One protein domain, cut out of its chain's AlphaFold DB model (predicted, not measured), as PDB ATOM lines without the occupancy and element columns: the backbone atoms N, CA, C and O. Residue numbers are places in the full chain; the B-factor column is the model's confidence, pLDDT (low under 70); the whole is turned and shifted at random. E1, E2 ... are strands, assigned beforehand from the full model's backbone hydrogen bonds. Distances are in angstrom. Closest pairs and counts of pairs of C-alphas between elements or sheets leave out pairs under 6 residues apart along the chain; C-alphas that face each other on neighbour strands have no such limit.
ATOM      1  N   THR A 262      14.040   6.035  64.243       62.38
ATOM      2  CA  THR A 262      14.835   7.150  64.777       62.38
ATOM      3  C   THR A 262      14.690   8.399  63.870       62.38
ATOM      4  O   THR A 262      13.847   8.383  62.976       62.38
ATOM      5  N   VAL A 263      15.298   9.559  64.188       68.44
ATOM      6  CA  VAL A 263      15.007  10.831  63.462       68.44
ATOM      7  C   VAL A 263      16.154  11.850  63.414       68.44
ATOM      8  O   VAL A 263      16.647  12.289  64.453       68.44
ATOM      9  N   ASP A 264      16.431  12.364  62.215       64.31
ATOM     10  CA  ASP A 264      17.497  13.323  61.902       64.31
ATOM     11  C   ASP A 264      18.920  12.818  62.299       64.31
ATOM     12  O   ASP A 264      19.758  13.641  62.696       64.31
ATOM     13  N   GLU A 265      19.194  11.497  62.254       51.53
ATOM     14  CA  GLU A 265      20.372  10.878  62.916       51.53
ATOM     15  C   GLU A 265      21.610  10.605  62.027       51.53
ATOM     16  O   GLU A 265      22.719  10.851  62.503       51.53
ATOM     17  N   ASP A 266      21.475  10.187  60.758       55.78
ATOM     18  CA  ASP A 266      22.618   9.916  59.851       55.78
ATOM     19  C   ASP A 266      22.836  11.057  58.837       55.78
ATOM     20  O   ASP A 266      22.210  11.129  57.774       55.78
ATOM     21  N   GLY A 267      23.714  12.002  59.190       61.47
ATOM     22  CA  GLY A 267      23.935  13.239  58.441       61.47
ATOM     23  C   GLY A 267      25.400  13.489  58.041       61.47
ATOM     24  O   GLY A 267      26.295  13.160  58.814       61.47
ATOM     25  N   PRO A 268      25.651  14.182  56.907       65.50
ATOM     26  CA  PRO A 268      26.989  14.452  56.373       65.50
ATOM     27  C   PRO A 268      28.031  14.962  57.375       65.50
ATOM     28  O   PRO A 268      27.925  16.069  57.918       65.50
ATOM     29  N   ASP A 269      29.050  14.124  57.545       73.50
ATOM     30  CA  ASP A 269      30.221  14.273  58.406       73.50
ATOM     31  C   ASP A 269      31.388  14.954  57.673       73.50
ATOM     32  O   ASP A 269      31.563  14.799  56.468       73.50
ATOM     33  N   ASP A 270      32.242  15.629  58.439       76.00
ATOM     34  CA  ASP A 270      33.602  16.010  58.033       76.00
ATOM     35  C   ASP A 270      34.522  14.797  58.307       76.00
ATOM     36  O   ASP A 270      34.738  14.406  59.467       76.00
ATOM     37  N   LEU A 271      34.981  14.115  57.248       75.88
ATOM     38  CA  LEU A 271      35.801  12.902  57.346       75.88
ATOM     39  C   LEU A 271      37.298  13.211  57.392       75.88
ATOM     40  O   LEU A 271      38.026  12.509  58.101       75.88
ATOM     41  N   ASP A 272      37.766  14.195  56.614       76.00
ATOM     42  CA  ASP A 272      39.197  14.509  56.485       76.00
ATOM     43  C   ASP A 272      39.699  15.582  57.476       76.00
ATOM     44  O   ASP A 272      40.889  15.608  57.816       76.00
ATOM     45  N   GLY A 273      38.782  16.362  58.054       75.75
ATOM     46  CA  GLY A 273      39.023  17.348  59.102       75.75
ATOM     47  C   GLY A 273      39.337  18.762  58.604       75.75
ATOM     48  O   GLY A 273      39.857  19.555  59.400       75.75
ATOM     49  N   ASP A 274      39.094  19.095  57.328       70.56
ATOM     50  CA  ASP A 274      39.350  20.443  56.788       70.56
ATOM     51  C   ASP A 274      38.315  21.510  57.217       70.56
ATOM     52  O   ASP A 274      38.594  22.715  57.125       70.56
ATOM     53  N   GLY A 275      37.178  21.092  57.787       65.62
ATOM     54  CA  GLY A 275      36.094  21.964  58.245       65.62
ATOM     55  C   GLY A 275      35.027  22.268  57.188       65.62
ATOM     56  O   GLY A 275      34.165  23.127  57.421       65.62
ATOM     57  N   LEU A 276      35.081  21.607  56.032       71.19
ATOM     58  CA  LEU A 276      34.018  21.534  55.037       71.19
ATOM     59  C   LEU A 276      33.317  20.166  55.119       71.19
ATOM     60  O   LEU A 276      33.641  19.319  55.940       71.19
ATOM     61  N   VAL A 277      32.300  19.989  54.277       69.12
ATOM     62  CA  VAL A 277      31.687  18.690  53.982       69.12
ATOM     63  C   VAL A 277      31.426  18.687  52.481       69.12
ATOM     64  O   VAL A 277      30.743  19.589  51.970       69.12
ATOM     65  N   LEU A 278      32.049  17.752  51.771       78.81
ATOM     66  CA  LEU A 278      32.212  17.771  50.319       78.81
ATOM     67  C   LEU A 278      31.475  16.597  49.643       78.81
ATOM     68  O   LEU A 278      30.420  16.155  50.107       78.81
ATOM     69  N   GLU A 279      31.982  16.129  48.502       83.75
ATOM     70  CA  GLU A 279      31.544  14.894  47.855       83.75
ATOM     71  C   GLU A 279      32.513  13.754  48.206       83.75
ATOM     72  O   GLU A 279      33.716  13.961  48.378       83.75
ATOM     73  N   MET A 280      31.995  12.528  48.255       87.81
ATOM     74  CA  MET A 280      32.763  11.307  48.471       87.81
ATOM     75  C   MET A 280      32.529  10.310  47.329       87.81
ATOM     76  O   MET A 280      31.392  10.041  46.927       87.81
ATOM     77  N   LEU A 281      33.624   9.749  46.809       87.94
ATOM     78  CA  LEU A 281      33.631   8.733  45.757       87.94
ATOM     79  C   LEU A 281      34.011   7.370  46.329       87.94
ATOM     80  O   LEU A 281      35.178   7.121  46.640       87.94
ATOM     81  N   ILE A 282      33.029   6.478  46.420       86.94
ATOM     82  CA  ILE A 282      33.220   5.078  46.811       86.94
ATOM     83  C   ILE A 282      33.432   4.265  45.530       86.94
ATOM     84  O   ILE A 282      32.630   4.383  44.602       86.94
ATOM     85  N   GLU A 283      34.506   3.472  45.442       88.56
ATOM     86  CA  GLU A 283      34.746   2.615  44.269       88.56
ATOM     87  C   GLU A 283      33.727   1.464  44.228       88.56
ATOM     88  O   GLU A 283      33.657   0.651  45.149       88.56
ATOM     89  N   ASP A 284      32.949   1.396  43.146       85.12
ATOM     90  CA  ASP A 284      31.871   0.428  42.940       85.12
ATOM     91  C   ASP A 284      31.898  -0.087  41.485       85.12
ATOM     92  O   ASP A 284      31.867   0.732  40.562       85.12
ATOM     93  N   PRO A 285      31.938  -1.413  41.228       86.75
ATOM     94  CA  PRO A 285      32.025  -1.970  39.872       86.75
ATOM     95  C   PRO A 285      30.863  -1.624  38.927       86.75
ATOM     96  O   PRO A 285      31.071  -1.553  37.713       86.75
ATOM     97  N   ASP A 286      29.659  -1.403  39.455       84.69
ATOM     98  CA  ASP A 286      28.462  -1.016  38.701       84.69
ATOM     99  C   ASP A 286      28.189   0.504  38.780       84.69
ATOM    100  O   ASP A 286      27.314   1.020  38.078       84.69
ATOM    101  N   GLY A 287      29.009   1.235  39.547       85.25
ATOM    102  CA  GLY A 287      28.958   2.677  39.774       85.25
ATOM    103  C   GLY A 287      28.777   3.517  38.494       85.25
ATOM    104  O   GLY A 287      29.438   3.270  37.475       85.25
ATOM    105  N   PRO A 288      27.889   4.533  38.508       84.62
ATOM    106  CA  PRO A 288      27.505   5.282  37.313       84.62
ATOM    107  C   PRO A 288      28.523   6.344  36.869       84.62
ATOM    108  O   PRO A 288      28.324   6.934  35.803       84.62
ATOM    109  N   TRP A 289      29.573   6.605  37.651       85.75
ATOM    110  CA  TRP A 289      30.575   7.641  37.388       85.75
ATOM    111  C   TRP A 289      31.977   7.063  37.188       85.75
ATOM    112  O   TRP A 289      32.346   6.066  37.801       85.75
ATOM    113  N   VAL A 290      32.779   7.720  36.354       86.12
ATOM    114  CA  VAL A 290      34.218   7.473  36.161       86.12
ATOM    115  C   VAL A 290      34.933   8.822  36.253       86.12
ATOM    116  O   VAL A 290      34.374   9.840  35.845       86.12
ATOM    117  N   ARG A 291      36.158   8.855  36.795       86.25
ATOM    118  CA  ARG A 291      36.977  10.078  36.825       86.25
ATOM    119  C   ARG A 291      37.480  10.411  35.416       86.25
ATOM    120  O   ARG A 291      38.063   9.562  34.746       86.25
ATOM    121  N   ALA A 292      37.253  11.649  34.988       79.94
ATOM    122  CA  ALA A 292      37.668  12.169  33.690       79.94
ATOM    123  C   ALA A 292      39.200  12.324  33.592       79.94
ATOM    124  O   ALA A 292      39.927  12.208  34.584       79.94
ATOM    125  N   GLU A 293      39.714  12.622  32.396       68.50
ATOM    126  CA  GLU A 293      41.139  12.920  32.205       68.50
ATOM    127  C   GLU A 293      41.565  14.139  33.049       68.50
ATOM    128  O   GLU A 293      40.827  15.113  33.189       68.50
ATOM    129  N   GLY A 294      42.737  14.055  33.688       69.19
ATOM    130  CA  GLY A 294      43.156  14.996  34.737       69.19
ATOM    131  C   GLY A 294      42.570  14.705  36.127       69.19
ATOM    132  O   GLY A 294      43.039  15.268  37.107       69.19
ATOM    133  N   GLY A 295      41.593  13.801  36.250       71.12
ATOM    134  CA  GLY A 295      41.118  13.235  37.518       71.12
ATOM    135  C   GLY A 295      40.239  14.140  38.387       71.12
ATOM    136  O   GLY A 295      39.693  13.648  39.374       71.12
ATOM    137  N   ARG A 296      40.092  15.425  38.052       72.56
ATOM    138  CA  ARG A 296      39.327  16.412  38.834       72.56
ATOM    139  C   ARG A 296      37.811  16.244  38.686       72.56
ATOM    140  O   ARG A 296      37.100  16.308  39.678       72.56
ATOM    141  N   PHE A 297      37.314  15.972  37.482       76.81
ATOM    142  CA  PHE A 297      35.873  15.868  37.203       76.81
ATOM    143  C   PHE A 297      35.419  14.426  36.974       76.81
ATOM    144  O   PHE A 297      36.242  13.514  36.863       76.81
ATOM    145  N   LEU A 298      34.105  14.229  36.887       78.62
ATOM    146  CA  LEU A 298      33.479  12.945  36.586       78.62
ATOM    147  C   LEU A 298      32.783  12.973  35.222       78.62
ATOM    148  O   LEU A 298      32.399  14.024  34.714       78.62
ATOM    149  N   HIS A 299      32.563  11.792  34.651       80.31
ATOM    150  CA  HIS A 299      31.640  11.590  33.537       80.31
ATOM    151  C   HIS A 299      30.858  10.283  33.715       80.31
ATOM    152  O   HIS A 299      31.252   9.400  34.481       80.31
ATOM    153  N   ARG A 300      29.720  10.146  33.021       82.12
ATOM    154  CA  ARG A 300      28.882   8.936  33.094       82.12
ATOM    155  C   ARG A 300      29.600   7.722  32.495       82.12
ATOM    156  O   ARG A 300      29.947   7.730  31.313       82.12
ATOM    157  N   ALA A 301      29.767   6.682  33.309       83.75
ATOM    158  CA  ALA A 301      30.581   5.504  33.026       83.75
ATOM    159  C   ALA A 301      30.151   4.760  31.749       83.75
ATOM    160  O   ALA A 301      29.038   4.230  31.661       83.75
ATOM    161  N   ARG A 302      31.049   4.646  30.766       87.62
ATOM    162  CA  ARG A 302      30.786   3.901  29.522       87.62
ATOM    163  C   ARG A 302      31.060   2.398  29.704       87.62
ATOM    164  O   ARG A 302      31.757   2.004  30.645       87.62
ATOM    165  N   PRO A 303      30.512   1.518  28.842       84.94
ATOM    166  CA  PRO A 303      30.775   0.081  28.923       84.94
ATOM    167  C   PRO A 303      32.275  -0.228  28.822       84.94
ATOM    168  O   PRO A 303      32.908   0.096  27.822       84.94
ATOM    169  N   GLY A 304      32.832  -0.864  29.857       84.81
ATOM    170  CA  GLY A 304      34.256  -1.213  29.939       84.81
ATOM    171  C   GLY A 304      35.172  -0.154  30.569       84.81
ATOM    172  O   GLY A 304      36.346  -0.446  30.770       84.81
ATOM    173  N   GLU A 305      34.671   1.036  30.919       87.44
ATOM    174  CA  GLU A 305      35.436   2.007  31.718       87.44
ATOM    175  C   GLU A 305      35.450   1.609  33.202       87.44
ATOM    176  O   GLU A 305      34.411   1.230  33.749       87.44
ATOM    177  N   ALA A 306      36.626   1.707  33.832       85.75
ATOM    178  CA  ALA A 306      36.897   1.454  35.249       85.75
ATOM    179  C   ALA A 306      38.213   2.167  35.670       85.75
ATOM    180  O   ALA A 306      39.044   2.418  34.791       85.75
ATOM    181  N   PRO A 307      38.455   2.460  36.967       88.44
ATOM    182  CA  PRO A 307      37.557   2.264  38.109       88.44
ATOM    183  C   PRO A 307      36.289   3.117  38.005       88.44
ATOM    184  O   PRO A 307      36.256   4.136  37.312       88.44
ATOM    185  N   ARG A 308      35.233   2.646  38.662       90.69
ATOM    186  CA  ARG A 308      33.890   3.229  38.669       90.69
ATOM    187  C   ARG A 308      33.519   3.632  40.084       90.69
ATOM    188  O   ARG A 308      34.037   3.060  41.039       90.69
ATOM    189  N   TYR A 309      32.643   4.619  40.206       88.50
ATOM    190  CA  TYR A 309      32.342   5.255  41.480       88.50
ATOM    191  C   TYR A 309      30.844   5.487  41.675       88.50
ATOM    192  O   TYR A 309      30.135   5.923  40.757       88.50
ATOM    193  N   LEU A 310      30.390   5.265  42.905       86.19
ATOM    194  CA  LEU A 310      29.234   5.956  43.465       86.19
ATOM    195  C   LEU A 310      29.687   7.348  43.920       86.19
ATOM    196  O   LEU A 310      30.790   7.495  44.446       86.19
ATOM    197  N   ARG A 311      28.839   8.363  43.718       84.62
ATOM    198  CA  ARG A 311      29.035   9.716  44.255       84.62
ATOM    199  C   ARG A 311      27.952   9.990  45.283       84.62
ATOM    200  O   ARG A 311      26.775   9.993  44.927       84.62
ATOM    201  N   VAL A 312      28.371  10.225  46.516       79.69
ATOM    202  CA  VAL A 312      27.530  10.558  47.673       79.69
ATOM    203  C   VAL A 312      28.076  11.829  48.339       79.69
ATOM    204  O   VAL A 312      29.189  12.248  48.005       79.69
ATOM    205  N   PRO A 313      27.335  12.486  49.249       77.81
ATOM    206  CA  PRO A 313      27.943  13.438  50.171       77.81
ATOM    207  C   PRO A 313      29.058  12.765  50.980       77.81
ATOM    208  O   PRO A 313      29.041  11.554  51.197       77.81
ATOM    209  N   GLU A 314      30.020  13.552  51.438       79.88
ATOM    210  CA  GLU A 314      30.953  13.115  52.473       79.88
ATOM    211  C   GLU A 314      30.191  12.745  53.760       79.88
ATOM    212  O   GLU A 314      29.236  13.426  54.133       79.88
ATOM    213  N   GLY A 315      30.545  11.618  54.387       77.00
ATOM    214  CA  GLY A 315      29.835  11.118  55.564       77.00
ATOM    215  C   GLY A 315      30.229   9.710  56.007       77.00
ATOM    216  O   GLY A 315      31.018   9.040  55.336       77.00
ATOM    217  N   ARG A 316      29.685   9.263  57.141       73.25
ATOM    218  CA  ARG A 316      29.884   7.910  57.683       73.25
ATOM    219  C   ARG A 316      28.704   6.984  57.363       73.25
ATOM    220  O   ARG A 316      27.782   7.345  56.646       73.25
ATOM    221  N   ASP A 317      28.870   5.760  57.840       71.62
ATOM    222  CA  ASP A 317      27.945   4.624  57.888       71.62
ATOM    223  C   ASP A 317      27.765   4.414  59.402       71.62
ATOM    224  O   ASP A 317      28.497   3.633  60.021       71.62
ATOM    225  N   ASP A 318      27.009   5.329  60.030       66.38
ATOM    226  CA  ASP A 318      27.136   5.649  61.466       66.38
ATOM    227  C   ASP A 318      26.327   4.692  62.371       66.38
ATOM    228  O   ASP A 318      26.664   4.505  63.546       66.38
ATOM    229  N   ASP A 319      25.322   4.006  61.810       62.91
ATOM    230  CA  ASP A 319      24.596   2.894  62.440       62.91
ATOM    231  C   ASP A 319      25.209   1.511  62.097       62.91
ATOM    232  O   ASP A 319      25.211   0.596  62.933       62.91
ATOM    233  N   GLY A 320      25.812   1.384  60.909       65.25
ATOM    234  CA  GLY A 320      26.523   0.204  60.418       65.25
ATOM    235  C   GLY A 320      25.732  -0.700  59.463       65.25
ATOM    236  O   GLY A 320      26.087  -1.882  59.347       65.25
ATOM    237  N   ASP A 321      24.667  -0.208  58.821       62.81
ATOM    238  CA  ASP A 321      23.872  -0.958  57.834       62.81
ATOM    239  C   ASP A 321      24.618  -1.180  56.493       62.81
ATOM    240  O   ASP A 321      24.444  -2.226  55.849       62.81
ATOM    241  N   GLY A 322      25.526  -0.268  56.119       65.19
ATOM    242  CA  GLY A 322      26.289  -0.292  54.867       65.19
ATOM    243  C   GLY A 322      26.019   0.867  53.898       65.19
ATOM    244  O   GLY A 322      26.738   0.970  52.893       65.19
ATOM    245  N   LEU A 323      25.014   1.702  54.170       66.81
ATOM    246  CA  LEU A 323      24.675   2.939  53.459       66.81
ATOM    247  C   LEU A 323      25.383   4.159  54.095       66.81
ATOM    248  O   LEU A 323      26.255   3.999  54.945       66.81
ATOM    249  N   TYR A 324      25.121   5.369  53.580       67.44
ATOM    250  CA  TYR A 324      25.806   6.604  53.999       67.44
ATOM    251  C   TYR A 324      24.924   7.843  53.783       67.44
ATOM    252  O   TYR A 324      24.571   8.147  52.637       67.44
ATOM    253  N   ASN A 325      24.715   8.645  54.828       68.12
ATOM    254  CA  ASN A 325      23.943   9.895  54.818       68.12
ATOM    255  C   ASN A 325      22.450   9.718  54.480       68.12
ATOM    256  O   ASN A 325      21.880  10.512  53.715       68.12
ATOM    257  N   GLU A 326      21.831   8.671  55.022       53.16
ATOM    258  CA  GLU A 326      20.434   8.293  54.783       53.16
ATOM    259  C   GLU A 326      19.440   9.300  55.403       53.16
ATOM    260  O   GLU A 326      18.473   9.692  54.738       53.16
ATOM    261  N   ASP A 327      19.705   9.799  56.621       55.34
ATOM    262  CA  ASP A 327      18.768  10.610  57.426       55.34
ATOM    263  C   ASP A 327      19.287  12.028  57.813       55.34
ATOM    264  O   ASP A 327      19.399  12.393  58.990       55.34
ATOM    265  N   PRO A 328      19.613  12.899  56.833       63.12
ATOM    266  CA  PRO A 328      20.213  14.203  57.095       63.12
ATOM    267  C   PRO A 328      19.187  15.259  57.539       63.12
ATOM    268  O   PRO A 328      18.350  15.704  56.742       63.12
ATOM    269  N   VAL A 329      19.358  15.739  58.780       61.69
ATOM    270  CA  VAL A 329      18.608  16.807  59.483       61.69
ATOM    271  C   VAL A 329      17.648  17.629  58.608       61.69
ATOM    272  O   VAL A 329      18.047  18.522  57.849       61.69
ATOM    273  N   GLY A 330      16.348  17.455  58.822       63.19
ATOM    274  CA  GLY A 330      15.267  18.175  58.156       63.19
ATOM    275  C   GLY A 330      14.574  17.371  57.058       63.19
ATOM    276  O   GLY A 330      15.013  16.293  56.688       63.19
ATOM    277  N   PHE A 521      37.548  24.319  44.100       73.31
ATOM    278  CA  PHE A 521      37.574  22.854  44.049       73.31
ATOM    279  C   PHE A 521      38.632  22.318  45.027       73.31
ATOM    280  O   PHE A 521      39.713  22.904  45.120       73.31
ATOM    281  N   VAL A 522      38.336  21.227  45.735       76.62
ATOM    282  CA  VAL A 522      39.288  20.472  46.568       76.62
ATOM    283  C   VAL A 522      39.641  19.186  45.831       76.62
ATOM    284  O   VAL A 522      38.756  18.420  45.450       76.62
ATOM    285  N   GLU A 523      40.934  18.971  45.579       83.50
ATOM    286  CA  GLU A 523      41.420  17.773  44.891       83.50
ATOM    287  C   GLU A 523      41.088  16.496  45.668       83.50
ATOM    288  O   GLU A 523      41.132  16.481  46.891       83.50
ATOM    289  N   TRP A 524      40.790  15.416  44.946       87.06
ATOM    290  CA  TRP A 524      40.312  14.161  45.528       87.06
ATOM    291  C   TRP A 524      41.384  13.452  46.382       87.06
ATOM    292  O   TRP A 524      42.328  12.870  45.833       87.06
ATOM    293  N   GLN A 525      41.216  13.455  47.707       87.44
ATOM    294  CA  GLN A 525      42.116  12.846  48.696       87.44
ATOM    295  C   GLN A 525      41.566  11.510  49.231       87.44
ATOM    296  O   GLN A 525      40.359  11.386  49.422       87.44
ATOM    297  N   PRO A 526      42.409  10.492  49.487       88.94
ATOM    298  CA  PRO A 526      41.950   9.200  49.997       88.94
ATOM    299  C   PRO A 526      41.627   9.228  51.498       88.94
ATOM    300  O   PRO A 526      42.473   9.616  52.306       88.94
ATOM    301  N   VAL A 527      40.448   8.717  51.865       86.62
ATOM    302  CA  VAL A 527      39.990   8.519  53.252       86.62
ATOM    303  C   VAL A 527      39.749   7.034  53.561       86.62
ATOM    304  O   VAL A 527      39.426   6.244  52.670       86.62
ATOM    305  N   ASP A 528      39.914   6.649  54.828       83.19
ATOM    306  CA  ASP A 528      39.620   5.305  55.353       83.19
ATOM    307  C   ASP A 528      38.207   5.300  55.957       83.19
ATOM    308  O   ASP A 528      37.925   6.071  56.874       83.19
ATOM    309  N   LEU A 529      37.323   4.441  55.438       78.75
ATOM    310  CA  LEU A 529      35.928   4.303  55.886       78.75
ATOM    311  C   LEU A 529      35.741   3.135  56.870       78.75
ATOM    312  O   LEU A 529      34.623   2.672  57.110       78.75
ATOM    313  N   GLY A 530      36.839   2.608  57.413       73.94
ATOM    314  CA  GLY A 530      36.828   1.447  58.287       73.94
ATOM    315  C   GLY A 530      36.550   0.139  57.541       73.94
ATOM    316  O   GLY A 530      36.228   0.089  56.353       73.94
ATOM    317  N   GLY A 531      36.757  -0.985  58.234       73.12
ATOM    318  CA  GLY A 531      36.567  -2.329  57.669       73.12
ATOM    319  C   GLY A 531      37.509  -2.704  56.511       73.12
ATOM    320  O   GLY A 531      37.415  -3.816  55.997       73.12
ATOM    321  N   GLY A 532      38.428  -1.815  56.112       75.19
ATOM    322  CA  GLY A 532      39.225  -1.937  54.888       75.19
ATOM    323  C   GLY A 532      38.561  -1.340  53.640       75.19
ATOM    324  O   GLY A 532      39.056  -1.576  52.539       75.19
ATOM    325  N   ARG A 533      37.460  -0.586  53.792       78.62
ATOM    326  CA  ARG A 533      36.876   0.265  52.745       78.62
ATOM    327  C   ARG A 533      37.633   1.597  52.690       78.62
ATOM    328  O   ARG A 533      38.017   2.137  53.722       78.62
ATOM    329  N   SER A 534      37.806   2.153  51.496       85.62
ATOM    330  CA  SER A 534      38.389   3.486  51.295       85.62
ATOM    331  C   SER A 534      37.646   4.231  50.198       85.62
ATOM    332  O   SER A 534      37.234   3.613  49.215       85.62
ATOM    333  N   ALA A 535      37.544   5.547  50.332       88.00
ATOM    334  CA  ALA A 535      36.923   6.426  49.348       88.00
ATOM    335  C   ALA A 535      37.832   7.616  49.022       88.00
ATOM    336  O   ALA A 535      38.913   7.763  49.596       88.00
ATOM    337  N   LEU A 536      37.400   8.459  48.085       88.81
ATOM    338  CA  LEU A 536      38.036   9.742  47.797       88.81
ATOM    339  C   LEU A 536      37.107  10.889  48.203       88.81
ATOM    340  O   LEU A 536      36.007  10.970  47.666       88.81
ATOM    341  N   VAL A 537      37.555  11.779  49.084       85.12
ATOM    342  CA  VAL A 537      36.854  13.022  49.456       85.12
ATOM    343  C   VAL A 537      37.398  14.188  48.638       85.12
ATOM    344  O   VAL A 537      38.598  14.255  48.370       85.12
ATOM    345  N   GLY A 538      36.521  15.084  48.189       83.00
ATOM    346  CA  GLY A 538      36.882  16.253  47.388       83.00
ATOM    347  C   GLY A 538      35.677  16.829  46.651       83.00
ATOM    348  O   GLY A 538      34.533  16.614  47.041       83.00
ATOM    349  N   GLY A 539      35.917  17.569  45.569       77.25
ATOM    350  CA  GLY A 539      34.843  18.152  44.761       77.25
ATOM    351  C   GLY A 539      34.705  19.664  44.930       77.25
ATOM    352  O   GLY A 539      35.657  20.378  45.256       77.25
ATOM    353  N   TRP A 540      33.505  20.185  44.671       73.00
ATOM    354  CA  TRP A 540      33.226  21.621  44.750       73.00
ATOM    355  C   TRP A 540      33.122  22.102  46.201       73.00
ATOM    356  O   TRP A 540      32.257  21.654  46.951       73.00
ATOM    357  N   GLN A 541      33.933  23.097  46.576       69.38
ATOM    358  CA  GLN A 541      33.822  23.750  47.882       69.38
ATOM    359  C   GLN A 541      32.411  24.334  48.071       69.38
ATOM    360  O   GLN A 541      31.873  24.919  47.117       69.38
ATOM    361  N   PRO A 542      31.832  24.278  49.289       64.38
ATOM    362  CA  PRO A 542      30.535  24.865  49.590       64.38
ATOM    363  C   PRO A 542      30.425  26.320  49.126       64.38
ATOM    364  O   PRO A 542      31.408  27.050  49.001       64.38
ATOM    365  N   PHE A 543      29.191  26.750  48.864       63.56
ATOM    366  CA  PHE A 543      28.849  27.997  48.169       63.56
ATOM    367  C   PHE A 543      29.266  28.044  46.688       63.56
ATOM    368  O   PHE A 543      28.389  28.354  45.893       63.56
TER     369      PHE A 543
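Overview. This is residues 262 to 330 and 521 to 543 of the 676 residues of the protein "Peptidase_M14 domain-containing protein" of Planctomycetes bacterium (UniProt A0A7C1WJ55). Little of this domain is regular: a strongly twisted four-stranded sheet, E4-E1-E6-E5, has the small hairpin E2-E3 beyond one end and the outer parts of two unnamed stretches, residues 262 to 266 and 325 to 330, toward the other. Six strands, E1 to E6 in chain order, hold 31 of 92 printed residues; the class is all strand, both sheets antiparallel. It is compact, radius of gyration of the C-alphas 13.5 A, spanning 40 by 28 by 26 A.

Arrangement. After residue 278, find E1, residues 279 to 283, antiparallel to E4, residues 309 to 313 (N 280 to O 312, 2.8 A), and to E6, residues 534 to 540 (N 281 to O 536, 2.8 A). E5, residues 521 to 528, forms a hairpin with E6: N 525 and O 537, 2.8 A. In the hairpin of E2, residues 289 to 291, and E3, residues 298 to 300, N 290 and O 299 are 2.9 A apart. The closest C-alphas of E2 and E4, Trp 289 and Tyr 309, are 5.1 A apart.

Along the chain. E1 begins at C-alpha 279, (31.544, 14.894, 47.855). E5 runs 21.0 A; E6 runs 20.0 A to C-alpha 540, (33.226, 21.621, 44.750).

Size, cuts and confidence. Residues 331 to 520 are not printed; C-alphas 330 and 521 are 26.8 A apart. Mean pLDDT of the printed part is 76.3, with residues 318 to 330 among those under 70.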